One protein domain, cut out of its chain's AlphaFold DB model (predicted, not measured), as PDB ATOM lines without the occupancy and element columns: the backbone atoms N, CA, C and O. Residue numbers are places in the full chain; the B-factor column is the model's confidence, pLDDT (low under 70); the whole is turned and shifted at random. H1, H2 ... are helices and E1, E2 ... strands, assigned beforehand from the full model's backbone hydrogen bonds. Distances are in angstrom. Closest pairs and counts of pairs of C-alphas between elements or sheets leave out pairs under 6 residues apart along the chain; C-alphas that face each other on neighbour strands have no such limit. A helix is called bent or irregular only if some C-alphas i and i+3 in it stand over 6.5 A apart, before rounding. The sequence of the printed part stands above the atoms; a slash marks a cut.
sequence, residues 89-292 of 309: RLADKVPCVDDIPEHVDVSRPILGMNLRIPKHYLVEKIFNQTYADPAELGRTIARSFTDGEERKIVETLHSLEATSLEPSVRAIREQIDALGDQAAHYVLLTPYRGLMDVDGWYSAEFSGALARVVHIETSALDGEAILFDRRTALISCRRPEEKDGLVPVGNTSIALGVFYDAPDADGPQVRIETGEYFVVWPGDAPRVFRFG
ATOM      1  N   ARG A  89     126.012 135.524 191.252       84.25
ATOM      2  CA  ARG A  89     126.424 136.131 192.525       84.25
ATOM      3  C   ARG A  89     126.175 135.184 193.689       84.25
ATOM      4  O   ARG A  89     125.262 134.352 193.671       84.25
ATOM      5  N   LEU A  90     126.975 135.331 194.740       87.69
ATOM      6  CA  LEU A  90     126.807 134.550 195.959       87.69
ATOM      7  C   LEU A  90     125.527 134.947 196.713       87.69
ATOM      8  O   LEU A  90     124.810 134.076 197.210       87.69
ATOM      9  N   ALA A  91     125.182 136.235 196.741       86.75
ATOM     10  CA  ALA A  91     123.957 136.742 197.354       86.75
ATOM     11  C   ALA A  91     122.698 136.197 196.689       86.75
ATOM     12  O   ALA A  91     121.686 136.087 197.368       86.75
ATOM     13  N   ASP A  92     122.741 135.761 195.426       88.31
ATOM     14  CA  ASP A  92     121.586 135.115 194.781       88.31
ATOM     15  C   ASP A  92     121.249 133.757 195.419       88.31
ATOM     16  O   ASP A  92     120.206 133.159 195.143       88.31
ATOM     17  N   LYS A  93     122.151 133.217 196.249       90.62
ATOM     18  CA  LYS A  93     121.900 132.014 197.048       90.62
ATOM     19  C   LYS A  93     121.416 132.330 198.454       90.62
ATOM     20  O   LYS A  93     120.950 131.410 199.118       90.62
ATOM     21  N   VAL A  94     121.498 133.581 198.899       90.50
ATOM     22  CA  VAL A  94     121.033 134.013 200.217       90.50
ATOM     23  C   VAL A  94     119.583 134.508 200.096       90.50
ATOM     24  O   VAL A  94     119.296 135.343 199.242       90.50
ATOM     25  N   PRO A  95     118.644 134.014 200.921       90.25
ATOM     26  CA  PRO A  95     117.279 134.515 200.968       90.25
ATOM     27  C   PRO A  95     117.246 136.032 201.169       90.25
ATOM     28  O   PRO A  95     117.962 136.571 202.017       90.25
ATOM     29  N   CYS A  96     116.406 136.707 200.388       88.62
ATOM     30  CA  CYS A  96     116.196 138.147 200.475       88.62
ATOM     31  C   CYS A  96     114.844 138.437 201.137       88.62
ATOM     32  O   CYS A  96     113.858 137.757 200.844       88.62
ATOM     33  N   VAL A  97     114.807 139.437 202.014       89.00
ATOM     34  CA  VAL A  97     113.590 139.970 202.635       89.00
ATOM     35  C   VAL A  97     113.473 141.469 202.380       89.00
ATOM     36  O   VAL A  97     114.477 142.155 202.170       89.00
ATOM     37  N   ASP A  98     112.242 141.972 202.429       84.06
ATOM     38  CA  ASP A  98     111.944 143.381 202.154       84.06
ATOM     39  C   ASP A  98     112.318 144.303 203.328       84.06
ATOM     40  O   ASP A  98     112.753 145.431 203.108       84.06
ATOM     41  N   ASP A  99     112.216 143.803 204.566       83.12
ATOM     42  CA  ASP A  99     112.414 144.584 205.791       83.12
ATOM     43  C   ASP A  99     113.551 144.039 206.662       83.12
ATOM     44  O   ASP A  99     113.800 142.833 206.743       83.12
ATOM     45  N   ILE A 100     114.216 144.947 207.376       80.25
ATOM     46  CA  ILE A 100     115.370 144.637 208.222       80.25
ATOM     47  C   ILE A 100     114.944 144.706 209.681       80.25
ATOM     48  O   ILE A 100     114.403 145.726 210.112       80.25
ATOM     49  N   PRO A 101     115.200 143.657 210.475       80.94
ATOM     50  CA  PRO A 101     114.903 143.700 211.897       80.94
ATOM     51  C   PRO A 101     115.709 144.789 212.624       80.94
ATOM     52  O   PRO A 101     116.903 144.952 212.379       80.94
ATOM     53  N   GLU A 102     115.100 145.459 213.609       77.75
ATOM     54  CA  GLU A 102     115.729 146.568 214.359       77.75
ATOM     55  C   GLU A 102     117.087 146.202 214.985       77.75
ATOM     56  O   GLU A 102     117.997 147.023 215.041       77.75
ATOM     57  N   HIS A 103     117.250 144.957 215.442       73.62
ATOM     58  CA  HIS A 103     118.495 144.474 216.050       73.62
ATOM     59  C   HIS A 103     119.625 144.245 215.032       73.62
ATOM     60  O   HIS A 103     120.791 144.193 215.420       73.62
ATOM     61  N   VAL A 104     119.282 144.106 213.749       71.69
ATOM     62  CA  VAL A 104     120.228 143.963 212.639       71.69
ATOM     63  C   VAL A 104     120.629 145.337 212.107       71.69
ATOM     64  O   VAL A 104     121.805 145.551 211.827       71.69
ATOM     65  N   ASP A 105     119.696 146.291 212.048       62.31
ATOM     66  CA  ASP A 105     119.924 147.652 211.527       62.31
ATOM     67  C   ASP A 105     120.895 148.491 212.392       62.31
ATOM     68  O   ASP A 105     121.450 149.497 211.957       62.31
ATOM     69  N   VAL A 106     121.192 148.047 213.622       49.22
ATOM     70  CA  VAL A 106     122.262 148.634 214.457       49.22
ATOM     71  C   VAL A 106     123.665 148.312 213.914       49.22
ATOM     72  O   VAL A 106     124.646 148.979 214.258       49.22
ATOM     73  N   SER A 107     123.778 147.289 213.059       45.50
ATOM     74  CA  SER A 107     124.981 146.994 212.287       45.50
ATOM     75  C   SER A 107     124.952 147.787 210.980       45.50
ATOM     76  O   SER A 107     123.970 147.788 210.246       45.50
ATOM     77  N   ARG A 108     126.029 148.535 210.718       48.62
ATOM     78  CA  ARG A 108     126.109 149.457 209.575       48.62
ATOM     79  C   ARG A 108     125.880 148.692 208.257       48.62
ATOM     80  O   ARG A 108     126.476 147.620 208.112       48.62
ATOM     81  N   PRO A 109     125.109 149.237 207.293       48.31
ATOM     82  CA  PRO A 109     125.004 148.658 205.955       48.31
ATOM     83  C   PRO A 109     126.395 148.417 205.366       48.31
ATOM     84  O   PRO A 109     127.317 149.205 205.582       48.31
ATOM     85  N   ILE A 110     126.556 147.298 204.660       48.44
ATOM     86  CA  ILE A 110     127.872 146.754 204.298       48.44
ATOM     87  C   ILE A 110     128.597 147.696 203.329       48.44
ATOM     88  O   ILE A 110     129.793 147.942 203.470       48.44
ATOM     89  N   LEU A 111     127.869 148.204 202.333       49.88
ATOM     90  CA  LEU A 111     128.433 148.819 201.134       49.88
ATOM     91  C   LEU A 111     127.572 149.986 200.663       49.88
ATOM     92  O   LEU A 111     127.198 150.055 199.497       49.88
ATOM     93  N   GLY A 112     127.412 150.999 201.515       47.19
ATOM     94  CA  GLY A 112     127.302 152.372 201.010       47.19
ATOM     95  C   GLY A 112     128.609 152.776 200.306       47.19
ATOM     96  O   GLY A 112     129.251 153.752 200.697       47.19
ATOM     97  N   MET A 113     129.077 151.971 199.341       50.94
ATOM     98  CA  MET A 113     130.219 152.231 198.484       50.94
ATOM     99  C   MET A 113     129.797 153.344 197.552       50.94
ATOM    100  O   MET A 113     129.513 153.115 196.385       50.94
ATOM    101  N   ASN A 114     129.798 154.556 198.096       54.41
ATOM    102  CA  ASN A 114     129.714 155.795 197.358       54.41
ATOM    103  C   ASN A 114     130.973 155.904 196.497       54.41
ATOM    104  O   ASN A 114     131.942 156.586 196.841       54.41
ATOM    105  N   LEU A 115     130.998 155.156 195.400       58.62
ATOM    106  CA  LEU A 115     132.092 155.191 194.463       58.62
ATOM    107  C   LEU A 115     131.950 156.475 193.664       58.62
ATOM    108  O   LEU A 115     131.074 156.575 192.814       58.62
ATOM    109  N   ARG A 116     132.812 157.450 193.951       62.66
ATOM    110  CA  ARG A 116     132.878 158.700 193.197       62.66
ATOM    111  C   ARG A 116     133.623 158.457 191.894       62.66
ATOM    112  O   ARG A 116     134.835 158.247 191.902       62.66
ATOM    113  N   ILE A 117     132.906 158.505 190.781       66.88
ATOM    114  CA  ILE A 117     133.520 158.397 189.456       66.88
ATOM    115  C   ILE A 117     133.963 159.788 188.982       66.88
ATOM    116  O   ILE A 117     133.163 160.723 189.053       66.88
ATOM    117  N   PRO A 118     135.185 159.937 188.443       64.75
ATOM    118  CA  PRO A 118     135.624 161.177 187.807       64.75
ATOM    119  C   PRO A 118     134.796 161.587 186.571       64.75
ATOM    120  O   PRO A 118     134.524 160.772 185.687       64.75
ATOM    121  N   LYS A 119     134.509 162.890 186.435       71.88
ATOM    122  CA  LYS A 119     133.752 163.495 185.315       71.88
ATOM    123  C   LYS A 119     134.251 163.122 183.917       71.88
ATOM    124  O   LYS A 119     133.450 162.987 182.993       71.88
ATOM    125  N   HIS A 120     135.565 162.965 183.748       69.62
ATOM    126  CA  HIS A 120     136.180 162.743 182.437       69.62
ATOM    127  C   HIS A 120     135.713 161.446 181.755       69.62
ATOM    128  O   HIS A 120     135.735 161.366 180.531       69.62
ATOM    129  N   TYR A 121     135.209 160.459 182.507       71.31
ATOM    130  CA  TYR A 121     134.614 159.251 181.928       71.31
ATOM    131  C   TYR A 121     133.326 159.519 181.150       71.31
ATOM    132  O   TYR A 121     132.869 158.645 180.419       71.31
ATOM    133  N   LEU A 122     132.722 160.699 181.281       77.12
ATOM    134  CA  LEU A 122     131.357 160.958 180.831       77.12
ATOM    135  C   LEU A 122     131.256 162.152 179.877       77.12
ATOM    136  O   LEU A 122     130.159 162.490 179.447       77.12
ATOM    137  N   VAL A 123     132.378 162.774 179.517       74.69
ATOM    138  CA  VAL A 123     132.452 163.828 178.491       74.69
ATOM    139  C   VAL A 123     132.900 163.230 177.149       74.69
ATOM    140  O   VAL A 123     133.573 162.200 177.106       74.69
ATOM    141  N   GLU A 124     132.504 163.828 176.023       67.06
ATOM    142  CA  GLU A 124     132.691 163.212 174.693       67.06
ATOM    143  C   GLU A 124     134.109 163.351 174.109       67.06
ATOM    144  O   GLU A 124     134.511 162.543 173.267       67.06
ATOM    145  N   LYS A 125     134.891 164.359 174.520       60.22
ATOM    146  CA  LYS A 125     136.152 164.712 173.841       60.22
ATOM    147  C   LYS A 125     137.349 163.844 174.255       60.22
ATOM    148  O   LYS A 125     137.707 163.825 175.423       60.22
ATOM    149  N   ILE A 126     137.983 163.219 173.246       49.78
ATOM    150  CA  ILE A 126     139.383 162.741 173.020       49.78
ATOM    151  C   ILE A 126     140.168 162.047 174.167       49.78
ATOM    152  O   ILE A 126     141.184 161.418 173.904       49.78
ATOM    153  N   PHE A 127     139.686 161.982 175.404       51.31
ATOM    154  CA  PHE A 127     140.291 161.197 176.495       51.31
ATOM    155  C   PHE A 127     140.166 159.663 176.274       51.31
ATOM    156  O   PHE A 127     140.641 158.844 177.057       51.31
ATOM    157  N   ASN A 128     139.507 159.256 175.182       50.12
ATOM    158  CA  ASN A 128     138.853 157.957 175.023       50.12
ATOM    159  C   ASN A 128     139.658 156.840 174.359       50.12
ATOM    160  O   ASN A 128     139.119 155.753 174.189       50.12
ATOM    161  N   GLN A 129     140.917 157.049 173.972       46.41
ATOM    162  CA  GLN A 129     141.627 156.001 173.225       46.41
ATOM    163  C   GLN A 129     142.360 154.976 174.093       46.41
ATOM    164  O   GLN A 129     142.726 153.930 173.569       46.41
ATOM    165  N   THR A 130     142.569 155.225 175.391       48.41
ATOM    166  CA  THR A 130     143.368 154.294 176.213       48.41
ATOM    167  C   THR A 130     142.613 153.664 177.388       48.41
ATOM    168  O   THR A 130     142.966 152.545 177.736       48.41
ATOM    169  N   TYR A 131     141.575 154.297 177.968       52.22
ATOM    170  CA  TYR A 131     140.912 153.768 179.187       52.22
ATOM    171  C   TYR A 131     139.422 154.131 179.402       52.22
ATOM    172  O   TYR A 131     138.898 153.878 180.482       52.22
ATOM    173  N   ALA A 132     138.719 154.755 178.453       65.62
ATOM    174  CA  ALA A 132     137.426 155.393 178.753       65.62
ATOM    175  C   ALA A 132     136.245 154.866 177.920       65.62
ATOM    176  O   ALA A 132     135.503 155.643 177.314       65.62
ATOM    177  N   ASP A 133     136.038 153.546 177.939       79.50
ATOM    178  CA  ASP A 133     134.723 152.959 177.662       79.50
ATOM    179  C   ASP A 133     133.858 153.031 178.943       79.50
ATOM    180  O   ASP A 133     134.163 152.344 179.923       79.50
ATOM    181  N   PRO A 134     132.779 153.842 178.984       84.44
ATOM    182  CA  PRO A 134     131.884 153.892 180.139       84.44
ATOM    183  C   PRO A 134     131.271 152.528 180.480       84.44
ATOM    184  O   PRO A 134     131.001 152.264 181.650       84.44
ATOM    185  N   ALA A 135     131.085 151.642 179.497       87.69
ATOM    186  CA  ALA A 135     130.577 150.300 179.756       87.69
ATOM    187  C   ALA A 135     131.613 149.435 180.497       87.69
ATOM    188  O   ALA A 135     131.255 148.671 181.393       87.69
ATOM    189  N   GLU A 136     132.905 149.571 180.178       86.94
ATOM    190  CA  GLU A 136     133.994 148.902 180.905       86.94
ATOM    191  C   GLU A 136     134.116 149.398 182.344       86.94
ATOM    192  O   GLU A 136     134.280 148.598 183.272       86.94
ATOM    193  N   LEU A 137     133.956 150.707 182.541       83.56
ATOM    194  CA  LEU A 137     133.847 151.278 183.873       83.56
ATOM    195  C   LEU A 137     132.671 150.646 184.630       83.56
ATOM    196  O   LEU A 137     132.866 150.169 185.744       83.56
ATOM    197  N   GLY A 138     131.492 150.540 184.011       86.44
ATOM    198  CA  GLY A 138     130.329 149.898 184.627       86.44
ATOM    199  C   GLY A 138     130.596 148.457 185.061       86.44
ATOM    200  O   GLY A 138     130.321 148.093 186.204       86.44
ATOM    201  N   ARG A 139     131.246 147.659 184.206       88.81
ATOM    202  CA  ARG A 139     131.666 146.286 184.544       88.81
ATOM    203  C   ARG A 139     132.646 146.239 185.724       88.81
ATOM    204  O   ARG A 139     132.548 145.355 186.573       88.81
ATOM    205  N   THR A 140     133.582 147.185 185.800       86.56
ATOM    206  CA  THR A 140     134.571 147.271 186.892       86.56
ATOM    207  C   THR A 140     133.911 147.599 188.230       86.56
ATOM    208  O   THR A 140     134.250 147.019 189.266       86.56
ATOM    209  N   ILE A 141     132.931 148.500 188.207       83.75
ATOM    210  CA  ILE A 141     132.142 148.861 189.384       83.75
ATOM    211  C   ILE A 141     131.325 147.659 189.858       83.75
ATOM    212  O   ILE A 141     131.402 147.300 191.030       83.75
ATOM    213  N   ALA A 142     130.622 146.983 188.945       86.69
ATOM    214  CA  ALA A 142     129.844 145.784 189.257       86.69
ATOM    215  C   ALA A 142     130.693 144.677 189.910       86.69
ATOM    216  O   ALA A 142     130.267 144.062 190.890       86.69
ATOM    217  N   ARG A 143     131.926 144.463 189.424       86.81
ATOM    218  CA  ARG A 143     132.878 143.532 190.050       86.81
ATOM    219  C   ARG A 143     133.218 143.943 191.482       86.81
ATOM    220  O   ARG A 143     133.200 143.101 192.365       86.81
ATOM    221  N   SER A 144     133.462 145.229 191.725       82.69
ATOM    222  CA  SER A 144     133.789 145.729 193.068       82.69
ATOM    223  C   SER A 144     132.656 145.492 194.074       82.69
ATOM    224  O   SER A 144     132.928 145.112 195.213       82.69
ATOM    225  N   PHE A 145     131.396 145.663 193.652       82.88
ATOM    226  CA  PHE A 145     130.226 145.320 194.470       82.88
ATOM    227  C   PHE A 145     130.135 143.816 194.740       82.88
ATOM    228  O   PHE A 145     129.943 143.415 195.885       82.88
ATOM    229  N   THR A 146     130.341 142.990 193.710       86.25
ATOM    230  CA  THR A 146     130.322 141.520 193.831       86.25
ATOM    231  C   THR A 146     131.399 141.029 194.802       86.25
ATOM    232  O   THR A 146     131.103 140.277 195.724       86.25
ATOM    233  N   ASP A 147     132.631 141.526 194.679       86.31
ATOM    234  CA  ASP A 147     133.728 141.164 195.580       86.31
ATOM    235  C   ASP A 147     133.441 141.589 197.031       86.31
ATOM    236  O   ASP A 147     133.770 140.875 197.979       86.31
ATOM    237  N   GLY A 148     132.856 142.780 197.224       83.56
ATOM    238  CA  GLY A 148     132.479 143.280 198.546       83.56
ATOM    239  C   GLY A 148     131.386 142.434 199.202       83.56
ATOM    240  O   GLY A 148     131.468 142.124 200.392       83.56
ATOM    241  N   GLU A 149     130.386 142.034 198.420       85.62
ATOM    242  CA  GLU A 149     129.311 141.135 198.834       85.62
ATOM    243  C   GLU A 149     129.858 139.765 199.255       85.62
ATOM    244  O   GLU A 149     129.566 139.304 200.362       85.62
ATOM    245  N   GLU A 150     130.687 139.140 198.413       89.75
ATOM    246  CA  GLU A 150     131.283 137.830 198.688       89.75
ATOM    247  C   GLU A 150     132.081 137.837 199.993       89.75
ATOM    248  O   GLU A 150     131.874 136.974 200.850       89.75
ATOM    249  N   ARG A 151     132.939 138.849 200.189       88.38
ATOM    250  CA  ARG A 151     133.718 139.000 201.429       88.38
ATOM    251  C   ARG A 151     132.822 139.082 202.649       88.38
ATOM    252  O   ARG A 151     133.076 138.395 203.632       88.38
ATOM    253  N   LYS A 152     131.752 139.874 202.595       86.06
ATOM    254  CA  LYS A 152     130.876 140.027 203.754       86.06
ATOM    255  C   LYS A 152     130.088 138.762 204.074       86.06
ATOM    256  O   LYS A 152     129.901 138.441 205.251       86.06
ATOM    257  N   ILE A 153     129.615 138.053 203.053       91.06
ATOM    258  CA  ILE A 153     128.949 136.763 203.239       91.06
ATOM    259  C   ILE A 153     129.913 135.791 203.927       91.06
ATOM    260  O   ILE A 153     129.553 135.209 204.949       91.06
ATOM    261  N   VAL A 154     131.152 135.690 203.437       91.75
ATOM    262  CA  VAL A 154     132.198 134.850 204.039       91.75
ATOM    263  C   VAL A 154     132.504 135.260 205.483       91.75
ATOM    264  O   VAL A 154     132.461 134.414 206.374       91.75
ATOM    265  N   GLU A 155     132.723 136.548 205.757       89.19
ATOM    266  CA  GLU A 155     132.951 137.065 207.117       89.19
ATOM    267  C   GLU A 155     131.803 136.716 208.072       89.19
ATOM    268  O   GLU A 155     132.024 136.337 209.225       89.19
ATOM    269  N   THR A 156     130.563 136.819 207.595       89.38
ATOM    270  CA  THR A 156     129.382 136.500 208.403       89.38
ATOM    271  C   THR A 156     129.306 134.998 208.667       89.38
ATOM    272  O   THR A 156     129.098 134.599 209.811       89.38
ATOM    273  N   LEU A 157     129.572 134.150 207.667       92.00
ATOM    274  CA  LEU A 157     129.659 132.694 207.848       92.00
ATOM    275  C   LEU A 157     130.772 132.296 208.829       92.00
ATOM    276  O   LEU A 157     130.563 131.416 209.660       92.00
ATOM    277  N   HIS A 158     131.924 132.971 208.795       90.06
ATOM    278  CA  HIS A 158     133.009 132.751 209.755       90.06
ATOM    279  C   HIS A 158     132.597 133.060 211.190       90.06
ATOM    280  O   HIS A 158     133.045 132.379 212.110       90.06
ATOM    281  N   SER A 159     131.741 134.065 211.388       87.62
ATOM    282  CA  SER A 159     131.252 134.427 212.721       87.62
ATOM    283  C   SER A 159     130.270 133.407 213.315       87.62
ATOM    284  O   SER A 159     130.082 133.385 214.530       87.62
ATOM    285  N   LEU A 160     129.653 132.570 212.473       87.31
ATOM    286  CA  LEU A 160     128.585 131.645 212.861       87.31
ATOM    287  C   LEU A 160     129.081 130.280 213.335       87.31
ATOM    288  O   LEU A 160     128.418 129.653 214.154       87.31
ATOM    289  N   GLU A 161     130.233 129.833 212.843       82.56
ATOM    290  CA  GLU A 161     130.853 128.576 213.256       82.56
ATOM    291  C   GLU A 161     132.336 128.817 213.548       82.56
ATOM    292  O   GLU A 161     133.135 129.140 212.663       82.56
ATOM    293  N   ALA A 162     132.703 128.669 214.819       66.69
ATOM    294  CA  ALA A 162     134.078 128.846 215.273       66.69
ATOM    295  C   ALA A 162     134.923 127.582 215.062       66.69
ATOM    296  O   ALA A 162     136.150 127.667 215.039       66.69
ATOM    297  N   THR A 163     134.288 126.414 214.921       77.75
ATOM    298  CA  THR A 163     134.998 125.141 214.819       77.75
ATOM    299  C   THR A 163     135.277 124.808 213.363       77.75
ATOM    300  O   THR A 163     134.370 124.476 212.603       77.75
ATOM    301  N   SER A 164     136.547 124.850 212.972       82.62
ATOM    302  CA  SER A 164     136.957 124.346 211.664       82.62
ATOM    303  C   SER A 164     137.319 122.861 211.703       82.62
ATOM    304  O   SER A 164     138.068 122.411 212.578       82.62
ATOM    305  N   LEU A 165     136.790 122.110 210.739       85.00
ATOM    306  CA  LEU A 165     137.181 120.742 210.412       85.00
ATOM    307  C   LEU A 165     138.460 120.741 209.566       85.00
ATOM    308  O   LEU A 165     138.830 121.747 208.960       85.00
ATOM    309  N   GLU A 166     139.119 119.586 209.480       83.25
ATOM    310  CA  GLU A 166     140.281 119.410 208.608       83.25
ATOM    311  C   GLU A 166     139.913 119.711 207.137       83.25
ATOM    312  O   GLU A 166     138.957 119.117 206.617       83.25
ATOM    313  N   PRO A 167     140.655 120.598 206.445       79.56
ATOM    314  CA  PRO A 167     140.419 120.917 205.042       79.56
ATOM    315  C   PRO A 167     140.868 119.763 204.142       79.56
ATOM    316  O   PRO A 167     141.977 119.756 203.618       79.56
ATOM    317  N   SER A 168     140.004 118.761 203.960       83.19
ATOM    318  CA  SER A 168     140.253 117.645 203.043       83.19
ATOM    319  C   SER A 168     139.031 117.309 202.189       83.19
ATOM    320  O   SER A 168     137.889 117.382 202.649       83.19
ATOM    321  N   VAL A 169     139.282 116.850 200.956       86.19
ATOM    322  CA  VAL A 169     138.260 116.310 200.035       86.19
ATOM    323  C   VAL A 169     137.377 115.284 200.744       86.19
ATOM    324  O   VAL A 169     136.156 115.302 200.604       86.19
ATOM    325  N   ARG A 170     137.997 114.389 201.526       87.19
ATOM    326  CA  ARG A 170     137.295 113.333 202.259       87.19
ATOM    327  C   ARG A 170     136.329 113.918 203.287       87.19
ATOM    328  O   ARG A 170     135.171 113.521 203.282       87.19
ATOM    329  N   ALA A 171     136.782 114.856 204.120       88.38
ATOM    330  CA  ALA A 171     135.940 115.466 205.148       88.38
ATOM    331  C   ALA A 171     134.753 116.220 204.530       88.38
ATOM    332  O   ALA A 171     133.621 116.066 204.983       88.38
ATOM    333  N   ILE A 172     134.989 116.977 203.452       90.56
ATOM    334  CA  ILE A 172     133.925 117.687 202.726       90.56
ATOM    335  C   ILE A 172     132.915 116.689 202.160       90.56
ATOM    336  O   ILE A 172     131.710 116.840 202.356       90.56
ATOM    337  N   ARG A 173     133.397 115.633 201.496       91.25
ATOM    338  CA  ARG A 173     132.544 114.581 200.934       91.25
ATOM    339  C   ARG A 173     131.685 113.911 201.999       91.25
ATOM    340  O   ARG A 173     130.486 113.778 201.791       91.25
ATOM    341  N   GLU A 174     132.286 113.522 203.122       91.75
ATOM    342  CA  GLU A 174     131.592 112.874 204.240       91.75
ATOM    343  C   GLU A 174     130.467 113.754 204.790       91.75
ATOM    344  O   GLU A 174     129.376 113.248 205.050       91.75
ATOM    345  N   GLN A 175     130.686 115.069 204.899       93.56
ATOM    346  CA  GLN A 175     129.621 115.990 205.300       93.56
ATOM    347  C   GLN A 175     128.511 116.070 204.251       93.56
ATOM    348  O   GLN A 175     127.341 115.982 204.607       93.56
ATOM    349  N   ILE A 176     128.840 116.164 202.958       94.38
ATOM    350  CA  ILE A 176     127.818 116.175 201.899       94.38
ATOM    351  C   ILE A 176     127.024 114.857 201.877       94.38
ATOM    352  O   ILE A 176     125.807 114.877 201.714       94.38
ATOM    353  N   ASP A 177     127.687 113.714 202.057       94.12
ATOM    354  CA  ASP A 177     127.036 112.405 202.158       94.12
ATOM    355  C   ASP A 177     126.086 112.331 203.355       94.12
ATOM    356  O   ASP A 177     124.958 111.856 203.215       94.12
ATOM    357  N   ALA A 178     126.508 112.845 204.513       93.56
ATOM    358  CA  ALA A 178     125.696 112.869 205.725       93.56
ATOM    359  C   ALA A 178     124.416 113.713 205.575       93.56
ATOM    360  O   ALA A 178     123.420 113.433 206.244       93.56
ATOM    361  N   LEU A 179     124.411 114.710 204.683       93.50
ATOM    362  CA  LEU A 179     123.219 115.506 204.373       93.50
ATOM    363  C   LEU A 179     122.163 114.728 203.571       93.50
ATOM    364  O   LEU A 179     120.983 115.092 203.614       93.50
ATOM    365  N   GLY A 180     122.556 113.675 202.848       92.25
ATOM    366  CA  GLY A 180     121.653 112.847 202.046       92.25
ATOM    367  C   GLY A 180     120.775 113.680 201.103       92.25
ATOM    368  O   GLY A 180     121.266 114.533 200.362       92.25
ATOM    369  N   ASP A 181     119.460 113.468 201.170       91.88
ATOM    370  CA  ASP A 181     118.478 114.155 200.319       91.88
ATOM    371  C   ASP A 181     118.417 115.678 200.549       91.88
ATOM    372  O   ASP A 181     117.918 116.414 199.698       91.88
ATOM    373  N   GLN A 182     118.934 116.184 201.678       92.75
ATOM    374  CA  GLN A 182     118.933 117.621 201.977       92.75
ATOM    375  C   GLN A 182     120.077 118.386 201.303       92.75
ATOM    376  O   GLN A 182     120.038 119.617 201.287       92.75
ATOM    377  N   ALA A 183     121.068 117.695 200.728       92.75
ATOM    378  CA  ALA A 183     122.262 118.307 200.141       92.75
ATOM    379  C   ALA A 183     121.941 119.399 199.100       92.75
ATOM    380  O   ALA A 183     122.627 120.417 199.052       92.75
ATOM    381  N   ALA A 184     120.838 119.273 198.356       93.50
ATOM    382  CA  ALA A 184     120.425 120.245 197.336       93.50
ATOM    383  C   ALA A 184     120.115 121.656 197.882       93.50
ATOM    384  O   ALA A 184     119.999 122.619 197.117       93.50
ATOM    385  N   HIS A 185     119.950 121.798 199.200       94.19
ATOM    386  CA  HIS A 185     119.750 123.087 199.865       94.19
ATOM    387  C   HIS A 185     121.053 123.751 200.314       94.19
ATOM    388  O   HIS A 185     121.036 124.916 200.706       94.19
ATOM    389  N   TYR A 186     122.167 123.030 200.255       95.88
ATOM    390  CA  TYR A 186     123.446 123.518 200.729       95.88
ATOM    391  C   TYR A 186     124.253 124.148 199.600       95.88
ATOM    392  O   TYR A 186     124.193 123.730 198.440       95.88
ATOM    393  N   VAL A 187     125.018 125.167 199.972       95.69
ATOM    394  CA  VAL A 187     125.992 125.830 199.114       95.69
ATOM    395  C   VAL A 187     127.375 125.514 199.661       95.69
ATOM    396  O   VAL A 187     127.636 125.742 200.841       95.69
ATOM    397  N   LEU A 188     128.241 124.972 198.810       94.69
ATOM    398  CA  LEU A 188     129.659 124.789 199.080       94.69
ATOM    399  C   LEU A 188     130.436 125.937 198.434       94.69
ATOM    400  O   LEU A 188     130.442 126.066 197.209       94.69
ATOM    401  N   LEU A 189     131.108 126.729 199.263       94.25
ATOM    402  CA  LEU A 189     132.056 127.758 198.858       94.25
ATOM    403  C   LEU A 189     133.475 127.214 198.910       94.25
ATOM    404  O   LEU A 189     133.873 126.605 199.906       94.25
ATOM    405  N   THR A 190     134.237 127.474 197.855       91.44
ATOM    406  CA  THR A 190     135.663 127.144 197.776       91.44
ATOM    407  C   THR A 190     136.454 128.313 197.195       91.44
ATOM    408  O   THR A 190     135.884 129.099 196.437       91.44
ATOM    409  N   PRO A 191     137.766 128.418 197.464       89.19
ATOM    410  CA  PRO A 191     138.640 129.329 196.739       89.19
ATOM    411  C   PRO A 191     138.603 129.039 195.235       89.19
ATOM    412  O   PRO A 191     138.293 127.919 194.810       89.19
ATOM    413  N   TYR A 192     138.942 130.043 194.426       83.38
ATOM    414  CA  TYR A 192     139.142 129.858 192.989       83.38
ATOM    415  C   TYR A 192     140.122 128.722 192.705       83.38
ATOM    416  O   TYR A 192     141.206 128.668 193.286       83.38
ATOM    417  N   ARG A 193     139.761 127.857 191.746       76.44
ATOM    418  CA  ARG A 193     140.487 126.615 191.422       76.44
ATOM    419  C   ARG A 193     140.470 125.552 192.533       76.44
ATOM    420  O   ARG A 193     141.234 124.589 192.456       76.44
ATOM    421  N   GLY A 194     139.585 125.699 193.517       74.38
ATOM    422  CA  GLY A 194     139.406 124.771 194.629       74.38
ATOM    423  C   GLY A 194     140.521 124.842 195.672       74.38
ATOM    424  O   GLY A 194     141.446 125.649 195.589       74.38
ATOM    425  N   LEU A 195     140.425 123.976 196.682       74.25
ATOM    426  CA  LEU A 195     141.490 123.785 197.663       74.25
ATOM    427  C   LEU A 195     142.695 123.164 196.939       74.25
ATOM    428  O   LEU A 195     142.686 121.982 196.605       74.25
ATOM    429  N   MET A 196     143.700 123.987 196.629       62.75
ATOM    430  CA  MET A 196     144.946 123.583 195.967       62.75
ATOM    431  C   MET A 196     145.863 122.848 196.945       62.75
ATOM    432  O   MET A 196     146.908 123.349 197.330       62.75
ATOM    433  N   ASP A 197     145.436 121.668 197.363       53.50
ATOM    434  CA  ASP A 197     146.282 120.545 197.748       53.50
ATOM    435  C   ASP A 197     145.348 119.355 198.005       53.50
ATOM    436  O   ASP A 197     144.174 119.537 198.321       53.50
ATOM    437  N   VAL A 198     145.885 118.139 197.927       55.31
ATOM    438  CA  VAL A 198     145.233 116.849 198.235       55.31
ATOM    439  C   VAL A 198     144.611 116.118 197.030       55.31
ATOM    440  O   VAL A 198     143.603 116.508 196.439       55.31
ATOM    441  N   ASP A 199     145.205 114.962 196.718       62.69
ATOM    442  CA  ASP A 199     144.649 113.928 195.843       62.69
ATOM    443  C   ASP A 199     143.161 113.668 196.153       62.69
ATOM    444  O   ASP A 199     142.783 113.383 197.290       62.69
ATOM    445  N   GLY A 200     142.297 113.727 195.133       69.56
ATOM    446  CA  GLY A 200     140.893 113.302 195.247       69.56
ATOM    447  C   GLY A 200     139.834 114.314 194.812       69.56
ATOM    448  O   GLY A 200     138.704 113.889 194.564       69.56
ATOM    449  N   TRP A 201     140.164 115.601 194.635       77.75
ATOM    450  CA  TRP A 201     139.197 116.611 194.154       77.75
ATOM    451  C   TRP A 201     138.635 116.274 192.759       77.75
ATOM    452  O   TRP A 201     137.487 116.560 192.450       77.75
ATOM    453  N   TYR A 202     139.409 115.575 191.925       74.81
ATOM    454  CA  TYR A 202     138.967 115.097 190.607       74.81
ATOM    455  C   TYR A 202     138.471 113.642 190.610       74.81
ATOM    456  O   TYR A 202     138.270 113.048 189.550       74.81
ATOM    457  N   SER A 203     138.297 113.024 191.783       85.12
ATOM    458  CA  SER A 203     137.760 111.663 191.862       85.12
ATOM    459  C   SER A 203     136.287 111.626 191.433       85.12
ATOM    460  O   SER A 203     135.527 112.577 191.650       85.12
ATOM    461  N   ALA A 204     135.860 110.501 190.850       88.25
ATOM    462  CA  ALA A 204     134.464 110.299 190.459       88.25
ATOM    463  C   ALA A 204     133.514 110.360 191.670       88.25
ATOM    464  O   ALA A 204     132.420 110.909 191.574       88.25
ATOM    465  N   GLU A 205     133.956 109.846 192.821       87.56
ATOM    466  CA  GLU A 205     133.190 109.868 194.070       87.56
ATOM    467  C   GLU A 205     132.947 111.298 194.559       87.56
ATOM    468  O   GLU A 205     131.819 111.656 194.896       87.56
ATOM    469  N   PHE A 206     133.984 112.140 194.560       88.25
ATOM    470  CA  PHE A 206     133.836 113.535 194.959       88.25
ATOM    471  C   PHE A 206     133.002 114.334 193.958       88.25
ATOM    472  O   PHE A 206     132.126 115.089 194.365       88.25
ATOM    473  N   SER A 207     133.194 114.100 192.657       88.62
ATOM    474  CA  SER A 207     132.370 114.719 191.610       88.62
ATOM    475  C   SER A 207     130.883 114.377 191.781       88.62
ATOM    476  O   SER A 207     130.023 115.245 191.641       88.62
ATOM    477  N   GLY A 208     130.572 113.127 192.145       91.19
ATOM    478  CA  GLY A 208     129.210 112.698 192.469       91.19
ATOM    479  C   GLY A 208     128.644 113.386 193.714       91.19
ATOM    480  O   GLY A 208     127.473 113.759 193.728       91.19
ATOM    481  N   ALA A 209     129.468 113.607 194.742       91.81
ATOM    482  CA  ALA A 209     129.057 114.351 195.927       91.81
ATOM    483  C   ALA A 209     128.813 115.837 195.624       91.81
ATOM    484  O   ALA A 209     127.765 116.356 196.008       91.81
ATOM    485  N   LEU A 210     129.729 116.489 194.900       90.44
ATOM    486  CA  LEU A 210     129.611 117.888 194.478       90.44
ATOM    487  C   LEU A 210     128.330 118.145 193.685       90.44
ATOM    488  O   LEU A 210     127.675 119.156 193.907       90.44
ATOM    489  N   ALA A 211     127.926 117.212 192.820       91.81
ATOM    490  CA  ALA A 211     126.704 117.340 192.029       91.81
ATOM    491  C   ALA A 211     125.409 117.413 192.868       91.81
ATOM    492  O   ALA A 211     124.361 117.774 192.335       91.81
ATOM    493  N   ARG A 212     125.452 117.066 194.165       94.19
ATOM    494  CA  ARG A 212     124.291 117.143 195.069       94.19
ATOM    495  C   ARG A 212     124.145 118.489 195.773       94.19
ATOM    496  O   ARG A 212     123.085 118.730 196.340       94.19
ATOM    497  N   VAL A 213     125.174 119.335 195.770       95.25
ATOM    498  CA  VAL A 213     125.164 120.665 196.401       95.25
ATOM    499  C   VAL A 213     125.322 121.750 195.341       95.25
ATOM    500  O   VAL A 213     125.708 121.486 194.205       95.25
ATOM    501  N   VAL A 214     125.039 122.999 195.702       94.38
ATOM    502  CA  VAL A 214     125.399 124.141 194.855       94.38
ATOM    503  C   VAL A 214     126.862 124.485 195.119       94.38
ATOM    504  O   VAL A 214     127.194 124.911 196.219       94.38
ATOM    505  N   HIS A 215     127.738 124.309 194.134       91.94
ATOM    506  CA  HIS A 215     129.158 124.661 194.253       91.94
ATOM    507  C   HIS A 215     129.428 126.038 193.642       91.94
ATOM    508  O   HIS A 215     129.024 126.298 192.509       91.94
ATOM    509  N   ILE A 216     130.079 126.918 194.406       91.56
ATOM    510  CA  ILE A 216     130.490 128.258 193.974       91.56
ATOM    511  C   ILE A 216     131.958 128.468 194.354       91.56
ATOM    512  O   ILE A 216     132.359 128.235 195.495       91.56
ATOM    513  N   GLU A 217     132.751 128.931 193.392       90.06
ATOM    514  CA  GLU A 217     134.111 129.408 193.634       90.06
ATOM    515  C   GLU A 217     134.098 130.908 193.934       90.06
ATOM    516  O   GLU A 217     133.375 131.661 193.287       90.06
ATOM    517  N   THR A 218     134.901 131.345 194.901       89.44
ATOM    518  CA  THR A 218     135.004 132.753 195.306       89.44
ATOM    519  C   THR A 218     136.452 133.128 195.611       89.44
ATOM    520  O   THR A 218     137.236 132.313 196.094       89.44
ATOM    521  N   SER A 219     136.818 134.387 195.358       87.50
ATOM    522  CA  SER A 219     138.106 134.955 195.793       87.50
ATOM    523  C   SER A 219     138.119 135.378 197.259       87.50
ATOM    524  O   SER A 219     139.169 135.763 197.763       87.50
ATOM    525  N   ALA A 220     136.969 135.365 197.936       89.94
ATOM    526  CA  ALA A 220     136.867 135.765 199.336       89.94
ATOM    527  C   ALA A 220     137.403 134.704 200.315       89.94
ATOM    528  O   ALA A 220     137.550 135.005 201.496       89.94
ATOM    529  N   LEU A 221     137.699 133.492 199.835       88.56
ATOM    530  CA  LEU A 221     138.301 132.410 200.616       88.56
ATOM    531  C   LEU A 221     139.754 132.189 200.196       88.56
ATOM    532  O   LEU A 221     140.072 132.233 199.006       88.56
ATOM    533  N   ASP A 222     140.607 131.876 201.169       83.50
ATOM    534  CA  ASP A 222     141.995 131.465 200.949       83.50
ATOM    535  C   ASP A 222     142.291 130.195 201.759       83.50
ATOM    536  O   ASP A 222     142.291 130.210 202.989       83.50
ATOM    537  N   GLY A 223     142.482 129.066 201.070       79.75
ATOM    538  CA  GLY A 223     142.849 127.792 201.705       79.75
ATOM    539  C   GLY A 223     141.782 127.133 202.596       79.75
ATOM    540  O   GLY A 223     142.105 126.198 203.327       79.75
ATOM    541  N   GLU A 224     140.523 127.576 202.539       88.75
ATOM    542  CA  GLU A 224     139.415 127.005 203.317       88.75
ATOM    543  C   GLU A 224     138.146 126.799 202.470       88.75
ATOM    544  O   GLU A 224     138.012 127.353 201.384       88.75
ATOM    545  N   ALA A 225     137.210 125.980 202.943       92.00
ATOM    546  CA  ALA A 225     135.904 125.786 202.319       92.00
ATOM    547  C   ALA A 225     134.785 125.936 203.351       92.00
ATOM    548  O   ALA A 225     134.957 125.617 204.530       92.00
ATOM    549  N   ILE A 226     133.618 126.392 202.898       94.50
ATOM    550  CA  ILE A 226     132.446 126.580 203.756       94.50
ATOM    551  C   ILE A 226     131.237 125.923 203.106       94.50
ATOM    552  O   ILE A 226     130.863 126.272 201.991       94.50
ATOM    553  N   LEU A 227     130.596 125.000 203.813       95.06
ATOM    554  CA  LEU A 227     129.323 124.407 203.422       95.06
ATOM    555  C   LEU A 227     128.223 124.974 204.320       95.06
ATOM    556  O   LEU A 227     128.280 124.798 205.534       95.06
ATOM    557  N   PHE A 228     127.212 125.630 203.756       95.31
ATOM    558  CA  PHE A 228     126.130 126.227 204.547       95.31
ATOM    559  C   PHE A 228     124.742 125.925 203.980       95.31
ATOM    560  O   PHE A 228     124.578 125.783 202.768       95.31
ATOM    561  N   ASP A 229     123.734 125.820 204.854       94.75
ATOM    562  CA  ASP A 229     122.331 125.683 204.433       94.75
ATOM    563  C   ASP A 229     121.803 127.045 203.991       94.75
ATOM    564  O   ASP A 229     121.619 127.955 204.803       94.75
ATOM    565  N   ARG A 230     121.507 127.188 202.701       92.81
ATOM    566  CA  ARG A 230     121.085 128.469 202.140       92.81
ATOM    567  C   ARG A 230     119.743 128.959 202.680       92.81
ATOM    568  O   ARG A 230     119.412 130.113 202.498       92.81
ATOM    569  N   ARG A 231     118.936 128.098 203.303       92.25
ATOM    570  CA  ARG A 231     117.600 128.466 203.801       92.25
ATOM    571  C   ARG A 231     117.643 129.117 205.178       92.25
ATOM    572  O   ARG A 231     116.726 129.858 205.508       92.25
ATOM    573  N   THR A 232     118.647 128.774 205.987       89.94
ATOM    574  CA  THR A 232     118.673 129.114 207.418       89.94
ATOM    575  C   THR A 232     119.986 129.726 207.886       89.94
ATOM    576  O   THR A 232     120.020 130.309 208.961       89.94
ATOM    577  N   ALA A 233     121.080 129.607 207.124       91.44
ATOM    578  CA  ALA A 233     122.371 130.133 207.559       91.44
ATOM    579  C   ALA A 233     122.401 131.663 207.556       91.44
ATOM    580  O   ALA A 233     122.816 132.272 208.539       91.44
ATOM    581  N   LEU A 234     121.954 132.272 206.459       92.00
ATOM    582  CA  LEU A 234     121.998 133.711 206.248       92.00
ATOM    583  C   LEU A 234     120.664 134.212 205.706       92.00
ATOM    584  O   LEU A 234     119.998 133.515 204.943       92.00
ATOM    585  N   ILE A 235     120.330 135.445 206.062       90.56
ATOM    586  CA  ILE A 235     119.248 136.231 205.470       90.56
ATOM    587  C   ILE A 235     119.851 137.564 205.034       90.56
ATOM    588  O   ILE A 235     120.804 138.049 205.650       90.56
ATOM    589  N   SER A 236     119.329 138.139 203.954       88.69
ATOM    590  CA  SER A 236     119.773 139.430 203.447       88.69
ATOM    591  C   SER A 236     118.623 140.375 203.120       88.69
ATOM    592  O   SER A 236     117.499 139.948 202.880       88.69
ATOM    593  N   CYS A 237     118.925 141.668 203.079       86.00
ATOM    594  CA  CYS A 237     118.081 142.699 202.489       86.00
ATOM    595  C   CYS A 237     118.930 143.492 201.493       86.00
ATOM    596  O   CYS A 237     120.079 143.843 201.792       86.00
ATOM    597  N   ARG A 238     118.374 143.733 200.299       82.88
ATOM    598  CA  ARG A 238     119.061 144.402 199.188       82.88
ATOM    599  C   ARG A 238     118.144 145.431 198.549       82.88
ATOM    600  O   ARG A 238     117.077 145.071 198.063       82.88
ATOM    601  N   ARG A 239     118.569 146.690 198.489       79.81
ATOM    602  CA  ARG A 239     117.826 147.748 197.791       79.81
ATOM    603  C   ARG A 239     118.755 148.850 197.286       79.81
ATOM    604  O   ARG A 239     119.840 149.012 197.841       79.81
ATOM    605  N   PRO A 240     118.356 149.610 196.256       77.75
ATOM    606  CA  PRO A 240     119.066 150.827 195.882       77.75
ATOM    607  C   PRO A 240     119.159 151.788 197.070       77.75
ATOM    608  O   PRO A 240     118.237 151.868 197.880       77.75
ATOM    609  N   GLU A 241     120.266 152.519 197.181       74.81
ATOM    610  CA  GLU A 241     120.365 153.595 198.169       74.81
ATOM    611  C   GLU A 241     119.338 154.697 197.855       74.81
ATOM    612  O   GLU A 241     119.282 155.220 196.740       74.81
ATOM    613  N   GLU A 242     118.518 155.051 198.846       72.56
ATOM    614  CA  GLU A 242     117.491 156.087 198.731       72.56
ATOM    615  C   GLU A 242     118.064 157.435 199.188       72.56
ATOM    616  O   GLU A 242     118.134 157.737 200.380       72.56
ATOM    617  N   LYS A 243     118.503 158.249 198.226       70.38
ATOM    618  CA  LYS A 243     119.028 159.601 198.457       70.38
ATOM    619  C   LYS A 243     118.690 160.509 197.277       70.38
ATOM    620  O   LYS A 243     118.638 160.055 196.133       70.38
ATOM    621  N   ASP A 244     118.499 161.797 197.552       70.81
ATOM    622  CA  ASP A 244     118.221 162.809 196.531       70.81
ATOM    623  C   ASP A 244     119.250 162.768 195.393       70.81
ATOM    624  O   ASP A 244     120.458 162.764 195.629       70.81
ATOM    625  N   GLY A 245     118.761 162.750 194.150       72.25
ATOM    626  CA  GLY A 245     119.579 162.762 192.933       72.25
ATOM    627  C   GLY A 245     120.144 161.406 192.496       72.25
ATOM    628  O   GLY A 245     120.738 161.341 191.420       72.25
ATOM    629  N   LEU A 246     119.935 160.331 193.264       75.88
ATOM    630  CA  LEU A 246     120.204 158.962 192.817       75.88
ATOM    631  C   LEU A 246     119.006 158.397 192.035       75.88
ATOM    632  O   LEU A 246     117.855 158.562 192.433       75.88
ATOM    633  N   VAL A 247     119.276 157.692 190.935       80.25
ATOM    634  CA  VAL A 247     118.263 157.008 190.116       80.25
ATOM    635  C   VAL A 247     118.582 155.512 190.051       80.25
ATOM    636  O   VAL A 247     119.697 155.162 189.660       80.25
ATOM    637  N   PRO A 248     117.641 154.611 190.391       83.31
ATOM    638  CA  PRO A 248     117.850 153.168 190.291       83.31
ATOM    639  C   PRO A 248     118.346 152.721 188.911       83.31
ATOM    640  O   PRO A 248     117.868 153.175 187.866       83.31
ATOM    641  N   VAL A 249     119.311 151.807 188.907       83.25
ATOM    642  CA  VAL A 249     119.866 151.198 187.698       83.25
ATOM    643  C   VAL A 249     119.036 149.964 187.351       83.25
ATOM    644  O   VAL A 249     119.300 148.863 187.831       83.25
ATOM    645  N   GLY A 250     118.011 150.148 186.517       82.81
ATOM    646  CA  GLY A 250     117.116 149.058 186.116       82.81
ATOM    647  C   GLY A 250     116.437 148.408 187.325       82.81
ATOM    648  O   GLY A 250     115.916 149.108 188.188       82.81
ATOM    649  N   ASN A 251     116.479 147.074 187.389       79.38
ATOM    650  CA  ASN A 251     115.965 146.292 188.522       79.38
ATOM    651  C   ASN A 251     117.066 145.894 189.522       79.38
ATOM    652  O   ASN A 251     116.836 145.047 190.383       79.38
ATOM    653  N   THR A 252     118.268 146.462 189.396       80.75
ATOM    654  CA  THR A 252     119.366 146.172 190.324       80.75
ATOM    655  C   THR A 252     119.141 146.884 191.656       80.75
ATOM    656  O   THR A 252     118.429 147.883 191.741       80.75
ATOM    657  N   SER A 253     119.819 146.423 192.702       78.56
ATOM    658  CA  SER A 253     119.891 147.097 194.001       78.56
ATOM    659  C   SER A 253     120.892 148.263 194.026       78.56
ATOM    660  O   SER A 253     121.346 148.644 195.096       78.56
ATOM    661  N   ILE A 254     121.243 148.845 192.872       79.94
ATOM    662  CA  ILE A 254     122.150 149.996 192.767       79.94
ATOM    663  C   ILE A 254     121.376 151.217 192.282       79.94
ATOM    664  O   ILE A 254     120.635 151.143 191.304       79.94
ATOM    665  N   ALA A 255     121.596 152.365 192.916       79.31
ATOM    666  CA  ALA A 255     121.192 153.659 192.374       79.31
ATOM    667  C   ALA A 255     122.406 154.441 191.863       79.31
ATOM    668  O   ALA A 255     123.477 154.350 192.450       79.31
ATOM    669  N   LEU A 256     122.237 155.194 190.776       79.75
ATOM    670  CA  LEU A 256     123.253 156.014 190.125       79.75
ATOM    671  C   LEU A 256     122.799 157.476 190.097       79.75
ATOM    672  O   LEU A 256     121.753 157.780 189.528       79.75
ATOM    673  N   GLY A 257     123.578 158.384 190.680       74.75
ATOM    674  CA  GLY A 257     123.328 159.827 190.589       74.75
ATOM    675  C   GLY A 257     124.377 160.557 189.775       74.75
ATOM    676  O   GLY A 257     125.478 160.053 189.602       74.75
ATOM    677  N   VAL A 258     124.044 161.747 189.280       72.94
ATOM    678  CA  VAL A 258     124.978 162.653 188.598       72.94
ATOM    679  C   VAL A 258     124.881 164.002 189.293       72.94
ATOM    680  O   VAL A 258     123.903 164.725 189.123       72.94
ATOM    681  N   PHE A 259     125.887 164.329 190.100       68.06
ATOM    682  CA  PHE A 259     125.883 165.539 190.919       68.06
ATOM    683  C   PHE A 259     126.887 166.557 190.395       68.06
ATOM    684  O   PHE A 259     128.049 166.220 190.162       68.06
ATOM    685  N   TYR A 260     126.436 167.805 190.269       59.78
ATOM    686  CA  TYR A 260     127.247 168.973 189.916       59.78
ATOM    687  C   TYR A 260     127.629 169.755 191.181       59.78
ATOM    688  O   TYR A 260     127.442 170.967 191.252       59.78
ATOM    689  N   ASP A 261     128.121 169.056 192.204       52.38
ATOM    690  CA  ASP A 261     128.415 169.665 193.499       52.38
ATOM    691  C   ASP A 261     129.928 169.857 193.658       52.38
ATOM    692  O   ASP A 261     130.683 168.888 193.730       52.38
ATOM    693  N   ALA A 262     130.366 171.111 193.762       41.72
ATOM    694  CA  ALA A 262     131.599 171.487 194.456       41.72
ATOM    695  C   ALA A 262     131.185 172.276 195.711       41.72
ATOM    696  O   ALA A 262     130.296 173.128 195.614       41.72
ATOM    697  N   PRO A 263     131.770 171.988 196.891       45.00
ATOM    698  CA  PRO A 263     133.085 172.550 197.198       45.00
ATOM    699  C   PRO A 263     134.019 171.599 197.975       45.00
ATOM    700  O   PRO A 263     133.683 171.120 199.049       45.00
ATOM    701  N   ASP A 264     135.231 171.419 197.459       41.12
ATOM    702  CA  ASP A 264     136.489 171.556 198.202       41.12
ATOM    703  C   ASP A 264     137.528 172.063 197.182       41.12
ATOM    704  O   ASP A 264     137.411 171.728 196.009       41.12
ATOM    705  N   ALA A 265     138.444 172.930 197.627       42.31
ATOM    706  CA  ALA A 265     139.477 173.762 196.965       42.31
ATOM    707  C   ALA A 265     139.882 173.638 195.460       42.31
ATOM    708  O   ALA A 265     140.489 174.587 194.970       42.31
ATOM    709  N   ASP A 266     139.547 172.581 194.715       40.91
ATOM    710  CA  ASP A 266     140.140 172.215 193.415       40.91
ATOM    711  C   ASP A 266     139.128 172.119 192.238       40.91
ATOM    712  O   ASP A 266     139.341 171.396 191.270       40.91
ATOM    713  N   GLY A 267     138.013 172.859 192.272       39.56
ATOM    714  CA  GLY A 267     137.172 173.079 191.085       39.56
ATOM    715  C   GLY A 267     135.996 172.098 190.849       39.56
ATOM    716  O   GLY A 267     135.649 171.288 191.703       39.56
ATOM    717  N   PRO A 268     135.276 172.251 189.724       40.53
ATOM    718  CA  PRO A 268     133.972 171.616 189.447       40.53
ATOM    719  C   PRO A 268     134.037 170.150 189.001       40.53
ATOM    720  O   PRO A 268     134.638 169.779 187.992       40.53
ATOM    721  N   GLN A 269     133.297 169.321 189.732       46.72
ATOM    722  CA  GLN A 269     133.298 167.872 189.606       46.72
ATOM    723  C   GLN A 269     131.918 167.372 189.167       46.72
ATOM    724  O   GLN A 269     130.888 167.917 189.554       46.72
ATOM    725  N   VAL A 270     131.899 166.319 188.351       49.12
ATOM    726  CA  VAL A 270     130.730 165.442 188.233       49.12
ATOM    727  C   VAL A 270     131.041 164.250 189.091       49.12
ATOM    728  O   VAL A 270     131.984 163.514 188.807       49.12
ATOM    729  N   ARG A 271     130.269 164.106 190.156       52.72
ATOM    730  CA  ARG A 271     130.322 162.942 191.020       52.72
ATOM    731  C   ARG A 271     129.204 162.022 190.566       52.72
ATOM    732  O   ARG A 271     128.036 162.367 190.737       52.72
ATOM    733  N   ILE A 272     129.559 160.879 189.980       56.00
ATOM    734  CA  ILE A 272     128.623 159.758 189.974       56.00
ATOM    735  C   ILE A 272     128.736 159.079 191.321       56.00
ATOM    736  O   ILE A 272     129.845 158.713 191.692       56.00
ATOM    737  N   GLU A 273     127.627 158.961 192.041       60.94
ATOM    738  CA  GLU A 273     127.528 158.102 193.220       60.94
ATOM    739  C   GLU A 273     126.760 156.845 192.810       60.94
ATOM    740  O   GLU A 273     125.680 156.952 192.228       60.94
ATOM    741  N   THR A 274     127.333 155.674 193.082       62.56
ATOM    742  CA  THR A 274     126.608 154.401 193.063       62.56
ATOM    743  C   THR A 274     126.305 153.991 194.494       62.56
ATOM    744  O   THR A 274     127.230 153.983 195.296       62.56
ATOM    745  N   GLY A 275     125.064 153.646 194.822       64.38
ATOM    746  CA  GLY A 275     124.691 153.231 196.177       64.38
ATOM    747  C   GLY A 275     123.918 151.919 196.173       64.38
ATOM    748  O   GLY A 275     122.856 151.842 195.550       64.38
ATOM    749  N   GLU A 276     124.448 150.905 196.859       73.50
ATOM    750  CA  GLU A 276     123.753 149.648 197.151       73.50
ATOM    751  C   GLU A 276     123.566 149.523 198.659       73.50
ATOM    752  O   GLU A 276     124.517 149.477 199.437       73.50
ATOM    753  N   TYR A 277     122.321 149.424 199.095       74.75
ATOM    754  CA  TYR A 277     122.034 149.033 200.458       74.75
ATOM    755  C   TYR A 277     122.015 147.502 200.511       74.75
ATOM    756  O   TYR A 277     121.091 146.867 200.003       74.75
ATOM    757  N   PHE A 278     123.047 146.913 201.115       79.88
ATOM    758  CA  PHE A 278     123.159 145.473 201.350       79.88
ATOM    759  C   PHE A 278     123.372 145.212 202.838       79.88
ATOM    760  O   PHE A 278     124.288 145.780 203.444       79.88
ATOM    761  N   VAL A 279     122.547 144.346 203.421       80.12
ATOM    762  CA  VAL A 279     122.684 143.862 204.802       80.12
ATOM    763  C   VAL A 279     122.524 142.350 204.794       80.12
ATOM    764  O   VAL A 279     121.623 141.833 204.141       80.12
ATOM    765  N   VAL A 280     123.402 141.647 205.513       86.38
ATOM    766  CA  VAL A 280     123.357 140.192 205.698       86.38
ATOM    767  C   VAL A 280     123.530 139.870 207.177       86.38
ATOM    768  O   VAL A 280     124.347 140.495 207.857       86.38
ATOM    769  N   TRP A 281     122.754 138.918 207.683       87.50
ATOM    770  CA  TRP A 281     122.780 138.521 209.086       87.50
ATOM    771  C   TRP A 281     122.505 137.023 209.252       87.50
ATOM    772  O   TRP A 281     121.986 136.384 208.331       87.50
ATOM    773  N   PRO A 282     122.863 136.450 210.417       87.38
ATOM    774  CA  PRO A 282     122.486 135.094 210.791       87.38
ATOM    775  C   PRO A 282     120.990 134.826 210.631       87.38
ATOM    776  O   PRO A 282     120.169 135.565 211.174       87.38
ATOM    777  N   GLY A 283     120.641 133.754 209.926       84.62
ATOM    778  CA  GLY A 283     119.283 133.219 209.963       84.62
ATOM    779  C   GLY A 283     119.023 132.403 211.233       84.62
ATOM    780  O   GLY A 283     119.895 132.235 212.091       84.62
ATOM    781  N   ASP A 284     117.808 131.876 211.357       83.56
ATOM    782  CA  ASP A 284     117.418 131.067 212.512       83.56
ATOM    783  C   ASP A 284     118.104 129.695 212.491       83.56
ATOM    784  O   ASP A 284     117.950 128.926 211.543       83.56
ATOM    785  N   ALA A 285     118.808 129.349 213.575       86.06
ATOM    786  CA  ALA A 285     119.543 128.086 213.713       86.06
ATOM    787  C   ALA A 285     120.482 127.816 212.512       86.06
ATOM    788  O   ALA A 285     120.291 126.840 211.769       86.06
ATOM    789  N   PRO A 286     121.496 128.681 212.307       88.00
ATOM    790  CA  PRO A 286     122.365 128.603 211.148       88.00
ATOM    791  C   PRO A 286     123.122 127.275 211.142       88.00
ATOM    792  O   PRO A 286     123.637 126.823 212.164       88.00
ATOM    793  N   ARG A 287     123.185 126.636 209.971       91.38
ATOM    794  CA  ARG A 287     123.966 125.415 209.757       91.38
ATOM    795  C   ARG A 287     125.119 125.733 208.832       91.38
ATOM    796  O   ARG A 287     124.908 125.942 207.637       91.38
ATOM    797  N   VAL A 288     126.315 125.763 209.402       93.50
ATOM    798  CA  VAL A 288     127.555 126.096 208.709       93.50
ATOM    799  C   VAL A 288     128.601 125.058 209.097       93.50
ATOM    800  O   VAL A 288     128.766 124.750 210.270       93.50
ATOM    801  N   PHE A 289     129.299 124.511 208.110       93.06
ATOM    802  CA  PHE A 289     130.450 123.638 208.300       93.06
ATOM    803  C   PHE A 289     131.651 124.304 207.645       93.06
ATOM    804  O   PHE A 289     131.617 124.611 206.452       93.06
ATOM    805  N   ARG A 290     132.707 124.531 208.425       92.44
ATOM    806  CA  ARG A 290     133.958 125.119 207.941       92.44
ATOM    807  C   ARG A 290     135.032 124.050 207.843       92.44
ATOM    808  O   ARG A 290     135.133 123.192 208.717       92.44
ATOM    809  N   PHE A 291     135.822 124.115 206.782       90.19
ATOM    810  CA  PHE A 291     136.931 123.211 206.509       90.19
ATOM    811  C   PHE A 291     138.175 124.058 206.264       90.19
ATOM    812  O   PHE A 291     138.249 124.764 205.266       90.19
ATOM    813  N   GLY A 292     139.148 124.010 207.163       84.12
ATOM    814  CA  GLY A 292     140.243 124.977 207.197       84.12
ATOM    815  C   GLY A 292     141.083 124.832 208.458       84.12
ATOM    816  O   GLY A 292     140.694 124.156 209.412       84.12
TER     817      GLY A 292
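This is residues 89 to 292 of the 309 residues of an uncharacterized protein of Mycobacteroides chelonae (UniProt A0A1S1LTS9). A head made of the sheet E2 E1 E3 E8, with H4 over one face and residues 147 to 160 of the long helix H3 over the other, continues into a long arm where H3 runs along a second, curled sheet, E4 E7 E6 E5. H5 packs on H4 in the head, while the short H1 and H2 graze the curled sheet. The printed part has 204 residues, mixed in class, with five named helices and eight named strands in the order H1 H2 H3 H4 E1 H5 E2 E3 E4 E5 E6 E7 E8; the head's sheet is mixed, the curled one all antiparallel. The whole is loose, with a radius of gyration of the C-alphas of 20.7 A and spans of 61 by 45 by 29 A.

After residues 89 to 101, H1 (102 to 105) begins at C-alpha 102, (115.729, 146.568, 214.359). H2 (119 to 122) and H3 (134 to 160, 39.7 A) follow; C-alpha 134 is at (131.884, 153.892, 180.139). Next come H4 (169 to 185, 19.7 A), E1 (186 to 191), H5 (204 to 210), E2 (214 to 218), E3 (225 to 229), E4 (234 to 240, 20.2 A), E5 (246 to 248), E6 (254 to 259), E7 (271 to 282, 35.0 A) and E8 (288 to 291), ending at (136.931, 123.211, 206.509). H4 is irregular: C-alphas 178 and 181 are 9.1 A apart, and it has a kink of 98 degrees near residue 179.

E1 is parallel to E2 (N 188 to O 214, 2.8 A) and antiparallel to E3 (N 189 to O 226, 2.8 A), which is antiparallel to E8 (N 227 to O 289, 2.9 A). E1, H5 and E2 form a strand-helix-strand unit, two parallel neighbour strands with a helix between, its crossover right-handed. H3 and H4 lie on opposite faces, giving three layers, at heights over the sheet of 10.0 A and 9.0 A. H4 and H5 touch (C-alphas of Arg 173 and Ala 209 closest, 6.1 A) at a steep tilt of 50 degrees, the same way. H3 also runs along E7, at 22 degrees on the local plane; their closest C-alphas, of Thr 156 and Trp 281, are 6.9 A apart. E7 pairs, staggered, with E6 over residues 271 to 276 (N 275 to O 255, 2.9 A) and with E4 over 276 to 282 (N 237 to O 279, 2.9 A). E5, E6 and E7 form a meander, each strand the antiparallel neighbour of the one before (E5 and E6: N 256 to O 247, 2.8 A), and with E4, the antiparallel neighbour of E7, a Greek key. E5 and E6, and E6 and E7, are hairpins. Every O i to N i+4 pair is within hydrogen-bond range in H3 and H5, against 7 of 13 in H4; H1 and H2 are too short for such a pair.

The two C-alphas farthest apart, of Glu 205 and Ala 265, are 64.3 A apart. The printed part has no cut. The long links are H1 to H2, H2 to H3, E1 to H5 and E6 to E7. Mean pLDDT of the printed part is 78.6, with 47 residues under 70, among them 105 to 118, 124 to 132 and 259 to 275.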